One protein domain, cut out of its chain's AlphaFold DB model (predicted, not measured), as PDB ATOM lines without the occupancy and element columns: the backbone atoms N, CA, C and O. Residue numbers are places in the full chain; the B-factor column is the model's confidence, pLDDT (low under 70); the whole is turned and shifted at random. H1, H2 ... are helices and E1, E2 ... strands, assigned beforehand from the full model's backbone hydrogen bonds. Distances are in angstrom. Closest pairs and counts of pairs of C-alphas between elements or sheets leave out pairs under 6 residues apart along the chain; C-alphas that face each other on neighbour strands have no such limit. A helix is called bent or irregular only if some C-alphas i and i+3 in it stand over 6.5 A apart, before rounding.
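This is residues 4 to 138 of the 145 residues of an uncharacterized protein of Pseudomonas simiae (UniProt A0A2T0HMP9). What shape do these atoms make? A strongly twisted sheet of three strands, E1 to E3, makes one end of an elongated body, with H1, H2 and H3 over one face. H3, the longest helix, runs along the sheet through the middle of the body, and beyond the sheet H4, H5 and H6 gather, with H6 at the far end. What is it built of? The 135 printed residues include six named helices and three named strands, in the order H1 E1 E2 E3 H2 H3 H4 H5 H6; the sheet, E1 E2 E3, is antiparallel and the class is mixed. The whole is compact, with a radius of gyration of the C-alphas of 15.7 A and spans of 51 by 29 by 28 A.

Where does the printed part begin? H1, residues 4 to 10, begins with C-alpha 4 at (111.688, 114.471, 77.779). Where are the strands? E1 is residues 13 to 22, 25.2 A long, E2 residues 25 to 35, 28.8 A, and E3 residues 38 to 47, 23.9 A. E1 bends by 61 degrees at residue 19, E3 by 76 degrees at residue 41. Which helices follow? H2 is residues 53 to 62, H3 70 to 88, 27.3 A long, H4 94 to 106, H5 108 to 120 and H6 125 to 137. H4 is irregular, C-alphas 96 and 99 being 7.3 A apart; H6 ends with C-alpha 137 at (135.878, 100.873, 87.893).

How do the strands pair? E1, E2 and E3 form a meander, each strand the antiparallel neighbour of the one before, in two hairpins. N 16 and O 32 are 2.9 A apart, N 31 and O 44 2.8 A, both within hydrogen-bond range. What is on the sheet? With H1, H2 and H3 on one face, it makes two layers; H3 is over E2 and E3 at a height of 8.7 A, along the strands, with C-alphas Val 46 and Leu 71 closest at 6.2 A. H1 touches residues 75 to 82 of H3, closest C-alphas Ser 4 and Ala 79, 5.6 A. What does H5, the hub, touch? It touches H3 at a steep tilt of 50 degrees, closest C-alphas Ala 84 and Leu 118, 5.1 A. It touches H4 only at the corner, closest C-alphas Leu 105 and Lys 111, 4.9 A, and H6 only at the corner and only just, with 3 pairs within 8 A. Are the helix backbones complete? Every O i to N i+4 pair is within hydrogen-bond range in H1, H2, H3, H5 and H6; in H4, 6 of 9 are.

How far does it reach? The two C-alphas farthest apart, those of Gly 24 and Ala 138, are 54.7 A apart. Are there cuts or long links? The printed part has no cut and no long link. Where is confidence low? Residues 50, 91 and 136 to 138 have pLDDT under 70.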
ATOM      1  N   SER A   4     110.781 113.384  78.182       88.62
ATOM      2  CA  SER A   4     111.688 114.471  77.779       88.62
ATOM      3  C   SER A   4     111.535 115.678  78.704       88.62
ATOM      4  O   SER A   4     112.523 116.278  79.118       88.62
ATOM      5  N   ILE A   5     110.295 116.009  79.081       89.44
ATOM      6  CA  ILE A   5     110.003 117.101  80.022       89.44
ATOM      7  C   ILE A   5     110.488 116.736  81.424       89.44
ATOM      8  O   ILE A   5     111.141 117.551  82.072       89.44
ATOM      9  N   LYS A   6     110.228 115.501  81.883       89.00
ATOM     10  CA  LYS A   6     110.764 115.024  83.168       89.00
ATOM     11  C   LYS A   6     112.284 115.133  83.205       89.00
ATOM     12  O   LYS A   6     112.823 115.586  84.207       89.00
ATOM     13  N   LEU A   7     112.966 114.737  82.128       88.69
ATOM     14  CA  LEU A   7     114.419 114.832  82.036       88.69
ATOM     15  C   LEU A   7     114.894 116.282  82.142       88.69
ATOM     16  O   LEU A   7     115.746 116.572  82.973       88.69
ATOM     17  N   ILE A   8     114.327 117.191  81.346       91.88
ATOM     18  CA  ILE A   8     114.676 118.619  81.378       91.88
ATOM     19  C   ILE A   8     114.504 119.188  82.797       91.88
ATOM     20  O   ILE A   8     115.427 119.812  83.320       91.88
ATOM     21  N   ASN A   9     113.385 118.883  83.457       90.00
ATOM     22  CA  ASN A   9     113.114 119.334  84.822       90.00
ATOM     23  C   ASN A   9     114.080 118.717  85.850       90.00
ATOM     24  O   ASN A   9     114.563 119.418  86.738       90.00
ATOM     25  N   ASN A  10     114.401 117.423  85.736       89.12
ATOM     26  CA  ASN A  10     115.370 116.747  86.612       89.12
ATOM     27  C   ASN A  10     116.783 117.318  86.452       89.12
ATOM     28  O   ASN A  10     117.550 117.360  87.409       89.12
ATOM     29  N   LEU A  11     117.106 117.797  85.251       90.00
ATOM     30  CA  LEU A  11     118.317 118.557  84.959       90.00
ATOM     31  C   LEU A  11     118.212 120.023  85.395       90.00
ATOM     32  O   LEU A  11     119.055 120.819  84.995       90.00
ATOM     33  N   GLN A  12     117.209 120.388  86.198       90.12
ATOM     34  CA  GLN A  12     117.001 121.729  86.747       90.12
ATOM     35  C   GLN A  12     116.889 122.819  85.673       90.12
ATOM     36  O   GLN A  12     117.315 123.950  85.882       90.12
ATOM     37  N   TYR A  13     116.344 122.473  84.507       92.75
ATOM     38  CA  TYR A  13     115.990 123.447  83.484       92.75
ATOM     39  C   TYR A  13     114.494 123.704  83.464       92.75
ATOM     40  O   TYR A  13     113.686 122.803  83.685       92.75
ATOM     41  N   GLU A  14     114.144 124.924  83.085       94.06
ATOM     42  CA  GLU A  14     112.808 125.272  82.619       94.06
ATOM     43  C   GLU A  14     112.806 125.431  81.094       94.06
ATOM     44  O   GLU A  14     113.855 125.595  80.460       94.06
ATOM     45  N   ILE A  15     111.615 125.396  80.495       94.94
ATOM     46  CA  ILE A  15     111.416 125.657  79.067       94.94
ATOM     47  C   ILE A  15     110.648 126.968  78.928       94.94
ATOM     48  O   ILE A  15     109.453 127.029  79.218       94.94
ATOM     49  N   ASP A  16     111.319 128.007  78.442       94.25
ATOM     50  CA  ASP A  16     110.647 129.230  78.011       94.25
ATOM     51  C   ASP A  16     110.176 129.079  76.564       94.25
ATOM     52  O   ASP A  16     110.871 128.508  75.723       94.25
ATOM     53  N   VAL A  17     108.995 129.618  76.266       93.38
ATOM     54  CA  VAL A  17     108.414 129.606  74.921       93.38
ATOM     55  C   VAL A  17     108.031 131.025  74.542       93.38
ATOM     56  O   VAL A  17     107.221 131.669  75.221       93.38
ATOM     57  N   LYS A  18     108.575 131.499  73.419       91.00
ATOM     58  CA  LYS A  18     108.336 132.837  72.864       91.00
ATOM     59  C   LYS A  18     107.970 132.761  71.391       91.00
ATOM     60  O   LYS A  18     108.446 131.901  70.658       91.00
ATOM     61  N   ARG A  19     107.136 133.690  70.922       89.88
ATOM     62  CA  ARG A  19     106.863 133.821  69.485       89.88
ATOM     63  C   ARG A  19     108.128 134.279  68.755       89.88
ATOM     64  O   ARG A  19     108.818 135.184  69.223       89.88
ATOM     65  N   LYS A  20     108.387 133.701  67.584       90.69
ATOM     66  CA  LYS A  20     109.460 134.110  66.675       90.69
ATOM     67  C   LYS A  20     108.908 134.244  65.260       90.69
ATOM     68  O   LYS A  20     108.145 133.403  64.808       90.69
ATOM     69  N   THR A  21     109.335 135.278  64.545       87.25
ATOM     70  CA  THR A  21     109.134 135.355  63.095       87.25
ATOM     71  C   THR A  21     110.393 134.851  62.401       87.25
ATOM     72  O   THR A  21     111.478 135.377  62.659       87.25
ATOM     73  N   LEU A  22     110.264 133.851  61.527       86.44
ATOM     74  CA  LEU A  22     111.359 133.321  60.711       86.44
ATOM     75  C   LEU A  22     111.020 133.510  59.235       86.44
ATOM     76  O   LEU A  22     109.972 133.068  58.786       86.44
ATOM     77  N   ASN A  23     111.893 134.173  58.473       86.44
ATOM     78  CA  ASN A  23     111.699 134.410  57.033       86.44
ATOM     79  C   ASN A  23     110.334 135.043  56.673       86.44
ATOM     80  O   ASN A  23     109.754 134.734  55.638       86.44
ATOM     81  N   GLY A  24     109.806 135.913  57.542       84.62
ATOM     82  CA  GLY A  24     108.490 136.546  57.369       84.62
ATOM     83  C   GLY A  24     107.294 135.703  57.835       84.62
ATOM     84  O   GLY A  24     106.183 136.221  57.881       84.62
ATOM     85  N   ASP A  25     107.507 134.449  58.241       84.00
ATOM     86  CA  ASP A  25     106.479 133.567  58.796       84.00
ATOM     87  C   ASP A  25     106.403 133.710  60.326       84.00
ATOM     88  O   ASP A  25     107.385 133.481  61.034       84.00
ATOM     89  N   ALA A  26     105.232 134.104  60.839       83.06
ATOM     90  CA  ALA A  26     104.975 134.341  62.263       83.06
ATOM     91  C   ALA A  26     104.425 133.109  63.013       83.06
ATOM     92  O   ALA A  26     104.073 133.223  64.190       83.06
ATOM     93  N   ASN A  27     104.350 131.944  62.359       85.50
ATOM     94  CA  ASN A  27     103.832 130.694  62.937       85.50
ATOM     95  C   ASN A  27     104.901 129.862  63.663       85.50
ATOM     96  O   ASN A  27     104.754 128.647  63.842       85.50
ATOM     97  N   TRP A  28     105.986 130.512  64.080       89.94
ATOM     98  CA  TRP A  28     107.082 129.874  64.787       89.94
ATOM     99  C   TRP A  28     107.099 130.288  66.251       89.94
ATOM    100  O   TRP A  28     106.898 131.450  66.620       89.94
ATOM    101  N   TYR A  29     107.395 129.312  67.094       91.69
ATOM    102  CA  TYR A  29     107.719 129.530  68.489       91.69
ATOM    103  C   TYR A  29     109.132 129.027  68.748       91.69
ATOM    104  O   TYR A  29     109.534 127.966  68.272       91.69
ATOM    105  N   LEU A  30     109.885 129.834  69.478       92.88
ATOM    106  CA  LEU A  30     111.200 129.516  69.986       92.88
ATOM    107  C   LEU A  30     111.037 128.959  71.396       92.88
ATOM    108  O   LEU A  30     110.476 129.635  72.259       92.88
ATOM    109  N   MET A  31     111.515 127.739  71.594       94.69
ATOM    110  CA  MET A  31     111.692 127.108  72.891       94.69
ATOM    111  C   MET A  31     113.151 127.257  73.306       94.69
ATOM    112  O   MET A  31     114.045 126.900  72.536       94.69
ATOM    113  N   THR A  32     113.389 127.769  74.504       94.56
ATOM    114  CA  THR A  32     114.731 128.005  75.042       94.56
ATOM    115  C   THR A  32     114.827 127.361  76.415       94.56
ATOM    116  O   THR A  32     113.900 127.483  77.217       94.56
ATOM    117  N   LEU A  33     115.935 126.671  76.692       94.38
ATOM    118  CA  LEU A  33     116.213 126.204  78.050       94.38
ATOM    119  C   LEU A  33     116.564 127.388  78.948       94.38
ATOM    120  O   LEU A  33     117.276 128.299  78.529       94.38
ATOM    121  N   VAL A  34     116.115 127.353  80.195       94.38
ATOM    122  CA  VAL A  34     116.426 128.366  81.207       94.38
ATOM    123  C   VAL A  34     117.056 127.681  82.419       94.38
ATOM    124  O   VAL A  34     116.451 126.776  82.985       94.38
ATOM    125  N   ASP A  35     118.267 128.102  82.793       91.25
ATOM    126  CA  ASP A  35     118.993 127.680  84.003       91.25
ATOM    127  C   ASP A  35     118.923 128.817  85.021       91.25
ATOM    128  O   ASP A  35     119.412 129.910  84.739       91.25
ATOM    129  N   GLU A  36     118.301 128.600  86.180       87.69
ATOM    130  CA  GLU A  36     118.242 129.603  87.262       87.69
ATOM    131  C   GLU A  36     117.758 130.997  86.792       87.69
ATOM    132  O   GLU A  36     118.264 132.047  87.194       87.69
ATOM    133  N   GLY A  37     116.774 131.016  85.889       87.06
ATOM    134  CA  GLY A  37     116.214 132.243  85.314       87.06
ATOM    135  C   GLY A  37     117.040 132.871  84.183       87.06
ATOM    136  O   GLY A  37     116.628 133.893  83.633       87.06
ATOM    137  N   GLN A  38     118.175 132.276  83.800       88.69
ATOM    138  CA  GLN A  38     118.998 132.718  82.675       88.69
ATOM    139  C   GLN A  38     118.815 131.804  81.457       88.69
ATOM    140  O   GLN A  38     118.912 130.583  81.583       88.69
ATOM    141  N   PRO A  39     118.571 132.359  80.258       88.75
ATOM    142  CA  PRO A  39     118.470 131.555  79.054       88.75
ATOM    143  C   PRO A  39     119.820 130.912  78.751       88.75
ATOM    144  O   PRO A  39     120.849 131.577  78.617       88.75
ATOM    145  N   VAL A  40     119.791 129.600  78.595       85.12
ATOM    146  CA  VAL A  40     120.887 128.842  78.021       85.12
ATOM    147  C   VAL A  40     120.726 128.946  76.508       85.12
ATOM    148  O   VAL A  40     119.607 128.828  76.016       85.12
ATOM    149  N   ASN A  41     121.805 129.154  75.747       81.56
ATOM    150  CA  ASN A  41     121.776 129.258  74.273       81.56
ATOM    151  C   ASN A  41     121.449 127.912  73.576       81.56
ATOM    152  O   ASN A  41     122.047 127.542  72.567       81.56
ATOM    153  N   VAL A  42     120.516 127.152  74.141       86.88
ATOM    154  CA  VAL A  42     119.962 125.905  73.650       86.88
ATOM    155  C   VAL A  42     118.532 126.193  73.208       86.88
ATOM    156  O   VAL A  42     117.625 126.367  74.022       86.88
ATOM    157  N   GLU A  43     118.359 126.265  71.893       89.38
ATOM    158  CA  GLU A  43     117.134 126.715  71.242       89.38
ATOM    159  C   GLU A  43     116.523 125.619  70.364       89.38
ATOM    160  O   GLU A  43     117.241 124.877  69.686       89.38
ATOM    161  N   GLN A  44     115.192 125.560  70.327       91.50
ATOM    162  CA  GLN A  44     114.416 124.757  69.386       91.50
ATOM    163  C   GLN A  44     113.253 125.545  68.804       91.50
ATOM    164  O   GLN A  44     112.537 126.250  69.507       91.50
ATOM    165  N   TYR A  45     113.036 125.385  67.503       90.00
ATOM    166  CA  TYR A  45     111.954 126.054  66.795       90.00
ATOM    167  C   TYR A  45     110.827 125.068  66.537       90.00
ATOM    168  O   TYR A  45     110.994 124.097  65.799       90.00
ATOM    169  N   VAL A  46     109.664 125.337  67.119       88.88
ATOM    170  CA  VAL A  46     108.442 124.601  66.821       88.88
ATOM    171  C   VAL A  46     107.566 125.459  65.921       88.88
ATOM    172  O   VAL A  46     107.154 126.567  66.265       88.88
ATOM    173  N   ARG A  47     107.303 124.939  64.724       85.25
ATOM    174  CA  ARG A  47     106.271 125.478  63.847       85.25
ATOM    175  C   ARG A  47     104.944 124.910  64.285       85.25
ATOM    176  O   ARG A  47     104.819 123.689  64.415       85.25
ATOM    177  N   THR A  48     103.958 125.775  64.448       72.69
ATOM    178  CA  THR A  48     102.591 125.318  64.631       72.69
ATOM    179  C   THR A  48     101.674 126.167  63.774       72.69
ATOM    180  O   THR A  48     101.496 127.353  64.039       72.69
ATOM    181  N   ASP A  49     101.050 125.555  62.777       70.31
ATOM    182  CA  ASP A  49     100.064 126.256  61.953       70.31
ATOM    183  C   ASP A  49      98.717 126.437  62.701       70.31
ATOM    184  O   ASP A  49      97.863 127.200  62.260       70.31
ATOM    185  N   PHE A  50      98.529 125.773  63.858       66.44
ATOM    186  CA  PHE A  50      97.235 125.706  64.565       66.44
ATOM    187  C   PHE A  50      97.283 125.917  66.090       66.44
ATOM    188  O   PHE A  50      96.248 126.213  66.687       66.44
ATOM    189  N   LEU A  51      98.438 125.760  66.748       72.62
ATOM    190  CA  LEU A  51      98.537 125.884  68.208       72.62
ATOM    191  C   LEU A  51      98.889 127.322  68.610       72.62
ATOM    192  O   LEU A  51      99.822 127.949  68.107       72.62
ATOM    193  N   LYS A  52      98.120 127.873  69.547       82.44
ATOM    194  CA  LYS A  52      98.489 129.127  70.211       82.44
ATOM    195  C   LYS A  52      99.560 128.847  71.262       82.44
ATOM    196  O   LYS A  52      99.651 127.733  71.773       82.44
ATOM    197  N   ILE A  53     100.326 129.877  71.611       86.25
ATOM    198  CA  ILE A  53     101.391 129.787  72.619       86.25
ATOM    199  C   ILE A  53     100.904 129.210  73.955       86.25
ATOM    200  O   ILE A  53     101.612 128.402  74.548       86.25
ATOM    201  N   ASP A  54      99.687 129.555  74.383       87.56
ATOM    202  CA  ASP A  54      99.115 129.069  75.643       87.56
ATOM    203  C   ASP A  54      98.899 127.555  75.608       87.56
ATOM    204  O   ASP A  54      99.305 126.862  76.527       87.56
ATOM    205  N   ALA A  55      98.413 127.013  74.488       87.88
ATOM    206  CA  ALA A  55      98.246 125.569  74.333       87.88
ATOM    207  C   ALA A  55      99.589 124.816  74.350       87.88
ATOM    208  O   ALA A  55      99.667 123.703  74.859       87.88
ATOM    209  N   ILE A  56     100.661 125.418  73.816       87.94
ATOM    210  CA  ILE A  56     102.010 124.833  73.892       87.94
ATOM    211  C   ILE A  56     102.489 124.810  75.347       87.94
ATOM    212  O   ILE A  56     102.990 123.788  75.811       87.94
ATOM    213  N   ARG A  57     102.316 125.924  76.068       89.94
ATOM    214  CA  ARG A  57     102.682 126.031  77.486       89.94
ATOM    215  C   ARG A  57     101.893 125.051  78.345       89.94
ATOM    216  O   ARG A  57     102.497 124.375  79.169       89.94
ATOM    217  N   ASP A  58     100.596 124.908  78.094       90.81
ATOM    218  CA  ASP A  58      99.734 123.950  78.787       90.81
ATOM    219  C   ASP A  58     100.195 122.509  78.540       90.81
ATOM    220  O   ASP A  58     100.330 121.741  79.490       90.81
ATOM    221  N   CYS A  59     100.513 122.149  77.290       90.25
ATOM    222  CA  CYS A  59     101.068 120.836  76.950       90.25
ATOM    223  C   CYS A  59     102.399 120.554  77.661       90.25
ATOM    224  O   CYS A  59     102.630 119.427  78.095       90.25
ATOM    225  N   ILE A  60     103.279 121.553  77.782       90.88
ATOM    226  CA  ILE A  60     104.555 121.406  78.499       90.88
ATOM    227  C   ILE A  60     104.312 121.267  80.007       90.88
ATOM    228  O   ILE A  60     104.885 120.384  80.642       90.88
ATOM    229  N   ALA A  61     103.435 122.092  80.578       89.50
ATOM    230  CA  ALA A  61     103.126 122.076  82.004       89.50
ATOM    231  C   ALA A  61     102.437 120.771  82.441       89.50
ATOM    232  O   ALA A  61     102.788 120.203  83.475       89.50
ATOM    233  N   SER A  62     101.487 120.263  81.649       89.44
ATOM    234  CA  SER A  62     100.824 118.978  81.912       89.44
ATOM    235  C   SER A  62     101.715 117.781  81.560       89.44
ATOM    236  O   SER A  62     101.612 116.694  82.144       89.44
ATOM    237  N   GLY A  63     102.606 117.969  80.584       87.50
ATOM    238  CA  GLY A  63     103.381 116.914  79.952       87.50
ATOM    239  C   GLY A  63     102.511 115.878  79.235       87.50
ATOM    240  O   GLY A  63     102.927 114.725  79.124       87.50
ATOM    241  N   GLU A  64     101.306 116.250  78.801       88.31
ATOM    242  CA  GLU A  64     100.429 115.436  77.955       88.31
ATOM    243  C   GLU A  64     100.667 115.791  76.484       88.31
ATOM    244  O   GLU A  64      99.968 116.613  75.886       88.31
ATOM    245  N   ILE A  65     101.700 115.186  75.896       87.12
ATOM    246  CA  ILE A  65     102.143 115.499  74.535       87.12
ATOM    247  C   ILE A  65     101.967 114.276  73.647       87.12
ATOM    248  O   ILE A  65     102.365 113.166  73.990       87.12
ATOM    249  N   LYS A  66     101.357 114.480  72.477       84.62
ATOM    250  CA  LYS A  66     101.184 113.418  71.483       84.62
ATOM    251  C   LYS A  66     102.536 113.060  70.868       84.62
ATOM    252  O   LYS A  66     103.182 113.935  70.291       84.62
ATOM    253  N   THR A  67     102.911 111.786  70.929       82.00
ATOM    254  CA  THR A  67     104.216 111.240  70.504       82.00
ATOM    255  C   THR A  67     104.546 111.429  69.021       82.00
ATOM    256  O   THR A  67     105.700 111.369  68.624       82.00
ATOM    257  N   GLU A  68     103.546 111.678  68.182       81.19
ATOM    258  CA  GLU A  68     103.702 111.930  66.740       81.19
ATOM    259  C   GLU A  68     103.628 113.421  66.372       81.19
ATOM    260  O   GLU A  68     103.661 113.793  65.200       81.19
ATOM    261  N   SER A  69     103.505 114.302  67.368       86.56
ATOM    262  CA  SER A  69     103.436 115.741  67.130       86.56
ATOM    263  C   SER A  69     104.817 116.342  66.875       86.56
ATOM    264  O   SER A  69     105.820 115.935  67.455       86.56
ATOM    265  N   HIS A  70     104.864 117.401  66.065       87.56
ATOM    266  CA  HIS A  70     106.093 118.172  65.868       87.56
ATOM    267  C   HIS A  70     106.665 118.713  67.194       87.56
ATOM    268  O   HIS A  70     107.881 118.749  67.371       87.56
ATOM    269  N   LEU A  71     105.795 119.078  68.147       90.06
ATOM    270  CA  LEU A  71     106.194 119.524  69.484       90.06
ATOM    271  C   LEU A  71     106.945 118.429  70.253       90.06
ATOM    272  O   LEU A  71     107.977 118.721  70.849       90.06
ATOM    273  N   PHE A  72     106.470 117.182  70.201       90.81
ATOM    274  CA  PHE A  72     107.134 116.049  70.848       90.81
ATOM    275  C   PHE A  72     108.568 115.871  70.349       90.81
ATOM    276  O   PHE A  72     109.500 115.870  71.148       90.81
ATOM    277  N   TYR A  73     108.768 115.825  69.029       90.12
ATOM    278  CA  TYR A  73     110.112 115.687  68.459       90.12
ATOM    279  C   TYR A  73     111.028 116.854  68.840       90.12
ATOM    280  O   TYR A  73     112.193 116.649  69.177       90.12
ATOM    281  N   LYS A  74     110.497 118.083  68.863       92.69
ATOM    282  CA  LYS A  74     111.275 119.255  69.279       92.69
ATOM    283  C   LYS A  74     111.644 119.235  70.759       92.69
ATOM    284  O   LYS A  74     112.717 119.718  71.105       92.69
ATOM    285  N   LEU A  75     110.817 118.647  71.617       92.75
ATOM    286  CA  LEU A  75     111.149 118.442  73.027       92.75
ATOM    287  C   LEU A  75     112.182 117.336  73.229       92.75
ATOM    288  O   LEU A  75     113.067 117.502  74.061       92.75
ATOM    289  N   GLN A  76     112.137 116.261  72.439       91.69
ATOM    290  CA  GLN A  76     113.191 115.241  72.451       91.69
ATOM    291  C   GLN A  76     114.547 115.830  72.037       91.69
ATOM    292  O   GLN A  76     115.553 115.607  72.713       91.69
ATOM    293  N   GLU A  77     114.578 116.638  70.970       92.38
ATOM    294  CA  GLU A  77     115.784 117.367  70.552       92.38
ATOM    295  C   GLU A  77     116.276 118.330  71.644       92.38
ATOM    296  O   GLU A  77     117.477 118.406  71.912       92.38
ATOM    297  N   LEU A  78     115.358 119.054  72.295       94.06
ATOM    298  CA  LEU A  78     115.686 119.978  73.381       94.06
ATOM    299  C   LEU A  78     116.266 119.238  74.598       94.06
ATOM    300  O   LEU A  78     117.252 119.694  75.171       94.06
ATOM    301  N   ALA A  79     115.710 118.078  74.950       93.06
ATOM    302  CA  ALA A  79     116.175 117.251  76.060       93.06
ATOM    303  C   ALA A  79     117.574 116.670  75.802       93.06
ATOM    304  O   ALA A  79     118.439 116.740  76.674       93.06
ATOM    305  N   MET A  80     117.846 116.190  74.585       93.88
ATOM    306  CA  MET A  80     119.186 115.733  74.195       93.88
ATOM    307  C   MET A  80     120.228 116.851  74.336       93.88
ATOM    308  O   MET A  80     121.323 116.631  74.855       93.88
ATOM    309  N   ARG A  81     119.881 118.072  73.913       93.56
ATOM    310  CA  ARG A  81     120.757 119.240  74.052       93.56
ATOM    311  C   ARG A  81     120.934 119.669  75.507       93.56
ATOM    312  O   ARG A  81     122.038 120.047  75.883       93.56
ATOM    313  N   ALA A  82     119.892 119.560  76.332       92.81
ATOM    314  CA  ALA A  82     119.979 119.793  77.773       92.81
ATOM    315  C   ALA A  82     121.000 118.852  78.433       92.81
ATOM    316  O   ALA A  82     121.840 119.297  79.217       92.81
ATOM    317  N   VAL A  83     120.960 117.564  78.072       92.69
ATOM    318  CA  VAL A  83     121.918 116.555  78.545       92.69
ATOM    319  C   VAL A  83     123.338 116.916  78.114       92.69
ATOM    320  O   VAL A  83     124.229 116.970  78.958       92.69
ATOM    321  N   ALA A  84     123.547 117.214  76.827       91.31
ATOM    322  CA  ALA A  84     124.864 117.589  76.312       91.31
ATOM    323  C   ALA A  84     125.425 118.827  77.030       91.31
ATOM    324  O   ALA A  84     126.581 118.833  77.449       91.31
ATOM    325  N   HIS A  85     124.585 119.845  77.237       91.19
ATOM    326  CA  HIS A  85     124.966 121.058  77.948       91.19
ATOM    327  C   HIS A  85     125.326 120.789  79.420       91.19
ATOM    328  O   HIS A  85     126.331 121.311  79.900       91.19
ATOM    329  N   ARG A  86     124.556 119.976  80.159       89.25
ATOM    330  CA  ARG A  86     124.874 119.661  81.569       89.25
ATOM    331  C   ARG A  86     126.148 118.841  81.718       89.25
ATOM    332  O   ARG A  86     126.928 119.154  82.614       89.25
ATOM    333  N   ILE A  87     126.358 117.846  80.850       89.19
ATOM    334  CA  ILE A  87     127.588 117.037  80.828       89.19
ATOM    335  C   ILE A  87     128.794 117.944  80.597       89.19
ATOM    336  O   ILE A  87     129.730 117.931  81.387       89.19
ATOM    337  N   ALA A  88     128.745 118.789  79.566       86.31
ATOM    338  CA  ALA A  88     129.867 119.654  79.218       86.31
ATOM    339  C   ALA A  88     130.194 120.718  80.281       86.31
ATOM    340  O   ALA A  88     131.313 121.216  80.316       86.31
ATOM    341  N   ASN A  89     129.235 121.071  81.144       84.06
ATOM    342  CA  ASN A  89     129.445 122.013  82.247       84.06
ATOM    343  C   ASN A  89     129.688 121.326  83.606       84.06
ATOM    344  O   ASN A  89     129.711 122.021  84.618       84.06
ATOM    345  N   GLU A  90     129.822 119.994  83.650       74.38
ATOM    346  CA  GLU A  90     130.083 119.202  84.869       74.38
ATOM    347  C   GLU A  90     129.055 119.415  86.003       74.38
ATOM    348  O   GLU A  90     129.343 119.226  87.184       74.38
ATOM    349  N   ARG A  91     127.823 119.820  85.669       67.56
ATOM    350  CA  ARG A  91     126.789 120.177  86.665       67.56
ATOM    351  C   ARG A  91     125.866 119.024  87.052       67.56
ATOM    352  O   ARG A  91     124.935 119.233  87.824       67.56
ATOM    353  N   VAL A  92     126.063 117.838  86.487       73.94
ATOM    354  CA  VAL A  92     125.229 116.669  86.772       73.94
ATOM    355  C   VAL A  92     126.089 115.422  86.889       73.94
ATOM    356  O   VAL A  92     127.033 115.234  86.123       73.94
ATOM    357  N   GLU A  93     125.741 114.552  87.833       76.50
ATOM    358  CA  GLU A  93     126.338 113.225  87.916       76.50
ATOM    359  C   GLU A  93     125.995 112.429  86.652       76.50
ATOM    360  O   GLU A  93     124.831 112.331  86.246       76.50
ATOM    361  N   LEU A  94     127.013 111.833  86.025       75.31
ATOM    362  CA  LEU A  94     126.839 111.079  84.781       75.31
ATOM    363  C   LEU A  94     125.838 109.924  84.933       75.31
ATOM    364  O   LEU A  94     125.157 109.564  83.976       75.31
ATOM    365  N   GLU A  95     125.702 109.373  86.139       74.69
ATOM    366  CA  GLU A  95     124.744 108.312  86.459       74.69
ATOM    367  C   GLU A  95     123.287 108.742  86.233       74.69
ATOM    368  O   GLU A  95     122.478 107.935  85.777       74.69
ATOM    369  N   CYS A  96     122.957 110.018  86.463       76.38
ATOM    370  CA  CYS A  96     121.604 110.545  86.278       76.38
ATOM    371  C   CYS A  96     121.219 110.682  84.799       76.38
ATOM    372  O   CYS A  96     120.054 110.512  84.438       76.38
ATOM    373  N   VAL A  97     122.189 110.989  83.935       80.31
ATOM    374  CA  VAL A  97     121.967 111.172  82.489       80.31
ATOM    375  C   VAL A  97     122.191 109.897  81.685       80.31
ATOM    376  O   VAL A  97     121.675 109.775  80.570       80.31
ATOM    377  N   LYS A  98     122.906 108.917  82.249       82.62
ATOM    378  CA  LYS A  98     123.290 107.680  81.568       82.62
ATOM    379  C   LYS A  98     122.114 106.953  80.895       82.62
ATOM    380  O   LYS A  98     122.264 106.652  79.710       82.62
ATOM    381  N   PRO A  99     120.955 106.709  81.545       83.06
ATOM    382  CA  PRO A  99     119.849 105.983  80.912       83.06
ATOM    383  C   PRO A  99     119.383 106.616  79.595       83.06
ATOM    384  O   PRO A  99     119.104 105.902  78.638       83.06
ATOM    385  N   PHE A 100     119.375 107.948  79.522       82.12
ATOM    386  CA  PHE A 100     118.965 108.697  78.334       82.12
ATOM    387  C   PHE A 100     120.046 108.678  77.256       82.12
ATOM    388  O   PHE A 100     119.769 108.445  76.081       82.12
ATOM    389  N   THR A 101     121.310 108.845  77.652       83.94
ATOM    390  CA  THR A 101     122.418 108.747  76.693       83.94
ATOM    391  C   THR A 101     122.567 107.338  76.122       83.94
ATOM    392  O   THR A 101     122.856 107.205  74.939       83.94
ATOM    393  N   ASP A 102     122.304 106.282  76.901       84.69
ATOM    394  CA  ASP A 102     122.337 104.901  76.411       84.69
ATOM    395  C   ASP A 102     121.342 104.713  75.254       84.69
ATOM    396  O   ASP A 102     121.609 103.950  74.325       84.69
ATOM    397  N   GLU A 103     120.199 105.404  75.279       83.12
ATOM    398  CA  GLU A 103     119.246 105.405  74.168       83.12
ATOM    399  C   GLU A 103     119.767 106.182  72.959       83.12
ATOM    400  O   GLU A 103     119.701 105.676  71.835       83.12
ATOM    401  N   TYR A 104     120.358 107.359  73.174       86.00
ATOM    402  CA  TYR A 104     120.948 108.162  72.097       86.00
ATOM    403  C   TYR A 104     122.067 107.411  71.372       86.00
ATOM    404  O   TYR A 104     122.148 107.444  70.145       86.00
ATOM    405  N   LEU A 105     122.895 106.673  72.115       84.88
ATOM    406  CA  LEU A 105     124.034 105.932  71.577       84.88
ATOM    407  C   LEU A 105     123.636 104.685  70.772       84.88
ATOM    408  O   LEU A 105     124.439 104.215  69.965       84.88
ATOM    409  N   LYS A 106     122.414 104.160  70.942       87.31
ATOM    410  CA  LYS A 106     121.908 103.005  70.172       87.31
ATOM    411  C   LYS A 106     121.538 103.364  68.733       87.31
ATOM    412  O   LYS A 106     121.582 102.497  67.863       87.31
ATOM    413  N   ASN A 107     121.163 104.616  68.469       88.00
ATOM    414  CA  ASN A 107     120.783 105.079  67.138       88.00
ATOM    415  C   ASN A 107     121.901 105.943  66.539       88.00
ATOM    416  O   ASN A 107     122.224 106.993  67.078       88.00
ATOM    417  N   HIS A 108     122.463 105.543  65.393       85.12
ATOM    418  CA  HIS A 108     123.591 106.250  64.771       85.12
ATOM    419  C   HIS A 108     123.304 107.734  64.484       85.12
ATOM    420  O   HIS A 108     124.173 108.584  64.679       85.12
ATOM    421  N   PHE A 109     122.104 108.060  63.998       86.69
ATOM    422  CA  PHE A 109     121.749 109.440  63.669       86.69
ATOM    423  C   PHE A 109     121.669 110.297  64.936       86.69
ATOM    424  O   PHE A 109     122.310 111.343  65.011       86.69
ATOM    425  N   VAL A 110     120.968 109.806  65.960       86.75
ATOM    426  CA  VAL A 110     120.836 110.500  67.251       86.75
ATOM    427  C   VAL A 110     122.194 110.624  67.944       86.75
ATOM    428  O   VAL A 110     122.532 111.698  68.429       86.75
ATOM    429  N   LYS A 111     123.020 109.573  67.909       89.75
ATOM    430  CA  LYS A 111     124.402 109.595  68.398       89.75
ATOM    431  C   LYS A 111     125.223 110.708  67.749       89.75
ATOM    432  O   LYS A 111     125.919 111.433  68.452       89.75
ATOM    433  N   THR A 112     125.140 110.841  66.426       89.31
ATOM    434  CA  THR A 112     125.889 111.861  65.675       89.31
ATOM    435  C   THR A 112     125.461 113.269  66.085       89.31
ATOM    436  O   THR A 112     126.303 114.148  66.256       89.31
ATOM    437  N   GLU A 113     124.160 113.495  66.266       90.62
ATOM    438  CA  GLU A 113     123.652 114.790  66.724       90.62
ATOM    439  C   GLU A 113     124.040 115.073  68.180       90.62
ATOM    440  O   GLU A 113     124.505 116.169  68.481       90.62
ATOM    441  N   PHE A 114     123.959 114.082  69.067       91.31
ATOM    442  CA  PHE A 114     124.414 114.218  70.451       91.31
ATOM    443  C   PHE A 114     125.910 114.563  70.537       91.31
ATOM    444  O   PHE A 114     126.291 115.487  71.251       91.31
ATOM    445  N   GLU A 115     126.757 113.882  69.759       92.62
ATOM    446  CA  GLU A 115     128.190 114.183  69.674       92.62
ATOM    447  C   GLU A 115     128.450 115.610  69.175       92.62
ATOM    448  O   GLU A 115     129.273 116.324  69.748       92.62
ATOM    449  N   ARG A 116     127.722 116.065  68.148       91.50
ATOM    450  CA  ARG A 116     127.825 117.448  67.656       91.50
ATOM    451  C   ARG A 116     127.469 118.466  68.730       91.50
ATOM    452  O   ARG A 116     128.124 119.502  68.812       91.50
ATOM    453  N   GLU A 117     126.440 118.197  69.525       91.38
ATOM    454  CA  GLU A 117     126.038 119.092  70.609       91.38
ATOM    455  C   GLU A 117     127.076 119.117  71.736       91.38
ATOM    456  O   GLU A 117     127.438 120.202  72.182       91.38
ATOM    457  N   LEU A 118     127.653 117.973  72.126       90.19
ATOM    458  CA  LEU A 118     128.781 117.952  73.071       90.19
ATOM    459  C   LEU A 118     129.942 118.827  72.569       90.19
ATOM    460  O   LEU A 118     130.457 119.667  73.311       90.19
ATOM    461  N   VAL A 119     130.301 118.699  71.286       91.38
ATOM    462  CA  VAL A 119     131.417 119.449  70.684       91.38
ATOM    463  C   VAL A 119     131.162 120.955  70.685       91.38
ATOM    464  O   VAL A 119     132.092 121.725  70.932       91.38
ATOM    465  N   LYS A 120     129.916 121.403  70.476       89.12
ATOM    466  CA  LYS A 120     129.552 122.830  70.589       89.12
ATOM    467  C   LYS A 120     129.836 123.404  71.975       89.12
ATOM    468  O   LYS A 120     130.077 124.603  72.090       89.12
ATOM    469  N   HIS A 121     129.831 122.560  72.998       85.75
ATOM    470  CA  HIS A 121     130.138 122.928  74.374       85.75
ATOM    471  C   HIS A 121     131.587 122.601  74.777       85.75
ATOM    472  O   HIS A 121     131.921 122.658  75.953       85.75
ATOM    473  N   GLY A 122     132.463 122.292  73.813       86.31
ATOM    474  CA  GLY A 122     133.882 122.022  74.066       86.31
ATOM    475  C   GLY A 122     134.165 120.635  74.643       86.31
ATOM    476  O   GLY A 122     135.263 120.400  75.141       86.31
ATOM    477  N   TYR A 123     133.201 119.719  74.557       88.38
ATOM    478  CA  TYR A 123     133.290 118.378  75.120       88.38
ATOM    479  C   TYR A 123     133.186 117.317  74.015       88.38
ATOM    480  O   TYR A 123     132.482 117.500  73.028       88.38
ATOM    481  N   SER A 124     133.898 116.197  74.127       89.44
ATOM    482  CA  SER A 124     133.858 115.129  73.117       89.44
ATOM    483  C   SER A 124     133.113 113.900  73.620       89.44
ATOM    484  O   SER A 124     133.131 113.577  74.808       89.44
ATOM    485  N   LEU A 125     132.521 113.143  72.693       87.06
ATOM    486  CA  LEU A 125     131.889 111.872  73.040       87.06
ATOM    487  C   LEU A 125     132.894 110.873  73.642       87.06
ATOM    488  O   LEU A 125     132.548 110.089  74.519       87.06
ATOM    489  N   LYS A 126     134.159 110.922  73.215       88.12
ATOM    490  CA  LYS A 126     135.206 110.076  73.789       88.12
ATOM    491  C   LYS A 126     135.482 110.415  75.258       88.12
ATOM    492  O   LYS A 126     135.600 109.494  76.058       88.12
ATOM    493  N   GLN A 127     135.563 111.703  75.612       85.94
ATOM    494  CA  GLN A 127     135.714 112.129  77.013       85.94
ATOM    495  C   GLN A 127     134.556 111.599  77.865       85.94
ATOM    496  O   GLN A 127     134.806 110.963  78.885       85.94
ATOM    497  N   TYR A 128     133.322 111.730  77.364       85.12
ATOM    498  CA  TYR A 128     132.132 111.177  78.014       85.12
ATOM    499  C   TYR A 128     132.252 109.665  78.272       85.12
ATOM    500  O   TYR A 128     132.075 109.185  79.391       85.12
ATOM    501  N   GLU A 129     132.568 108.891  77.229       85.25
ATOM    502  CA  GLU A 129     132.680 107.433  77.324       85.25
ATOM    503  C   GLU A 129     133.812 106.986  78.264       85.25
ATOM    504  O   GLU A 129     133.692 105.955  78.933       85.25
ATOM    505  N   ASP A 130     134.920 107.727  78.312       86.19
ATOM    506  CA  ASP A 130     136.056 107.415  79.178       86.19
ATOM    507  C   ASP A 130     135.746 107.720  80.656       86.19
ATOM    508  O   ASP A 130     136.069 106.899  81.524       86.19
ATOM    509  N   GLU A 131     135.027 108.807  80.950       82.75
ATOM    510  CA  GLU A 131     134.524 109.104  82.298       82.75
ATOM    511  C   GLU A 131     133.524 108.045  82.780       82.75
ATOM    512  O   GLU A 131     133.677 107.506  83.881       82.75
ATOM    513  N   LEU A 132     132.582 107.621  81.931       79.75
ATOM    514  CA  LEU A 132     131.663 106.522  82.253       79.75
ATOM    515  C   LEU A 132     132.393 105.208  82.577       79.75
ATOM    516  O   LEU A 132     132.003 104.467  83.488       79.75
ATOM    517  N   LYS A 133     133.457 104.872  81.838       80.56
ATOM    518  CA  LYS A 133     134.270 103.675  82.124       80.56
ATOM    519  C   LYS A 133     135.005 103.797  83.456       80.56
ATOM    520  O   LYS A 133     135.213 102.778  84.115       80.56
ATOM    521  N   SER A 134     135.418 105.003  83.838       77.31
ATOM    522  CA  SER A 134     136.096 105.249  85.112       77.31
ATOM    523  C   SER A 134     135.162 105.055  86.314       77.31
ATOM    524  O   SER A 134     135.557 104.399  87.277       77.31
ATOM    525  N   LEU A 135     133.895 105.474  86.204       72.31
ATOM    526  CA  LEU A 135     132.861 105.259  87.228       72.31
ATOM    527  C   LEU A 135     132.595 103.770  87.480       72.31
ATOM    528  O   LEU A 135     132.587 103.314  88.620       72.31
ATOM    529  N   ASN A 136     132.502 102.965  86.417       63.41
ATOM    530  CA  ASN A 136     132.309 101.515  86.543       63.41
ATOM    531  C   ASN A 136     133.498 100.792  87.209       63.41
ATOM    532  O   ASN A 136     133.340  99.689  87.733       63.41
ATOM    533  N   LYS A 137     134.692 101.398  87.202       58.84
ATOM    534  CA  LYS A 137     135.878 100.873  87.893       58.84
ATOM    535  C   LYS A 137     135.955 101.304  89.361       58.84
ATOM    536  O   LYS A 137     136.702 100.683  90.110       58.84
ATOM    537  N   ALA A 138     135.188 102.313  89.776       56.78
ATOM    538  CA  ALA A 138     135.173 102.853  91.136       56.78
ATOM    539  C   ALA A 138     134.206 102.121  92.094       56.78
ATOM    540  O   ALA A 138     133.927 102.612  93.186       56.78
TER     541      ALA A 138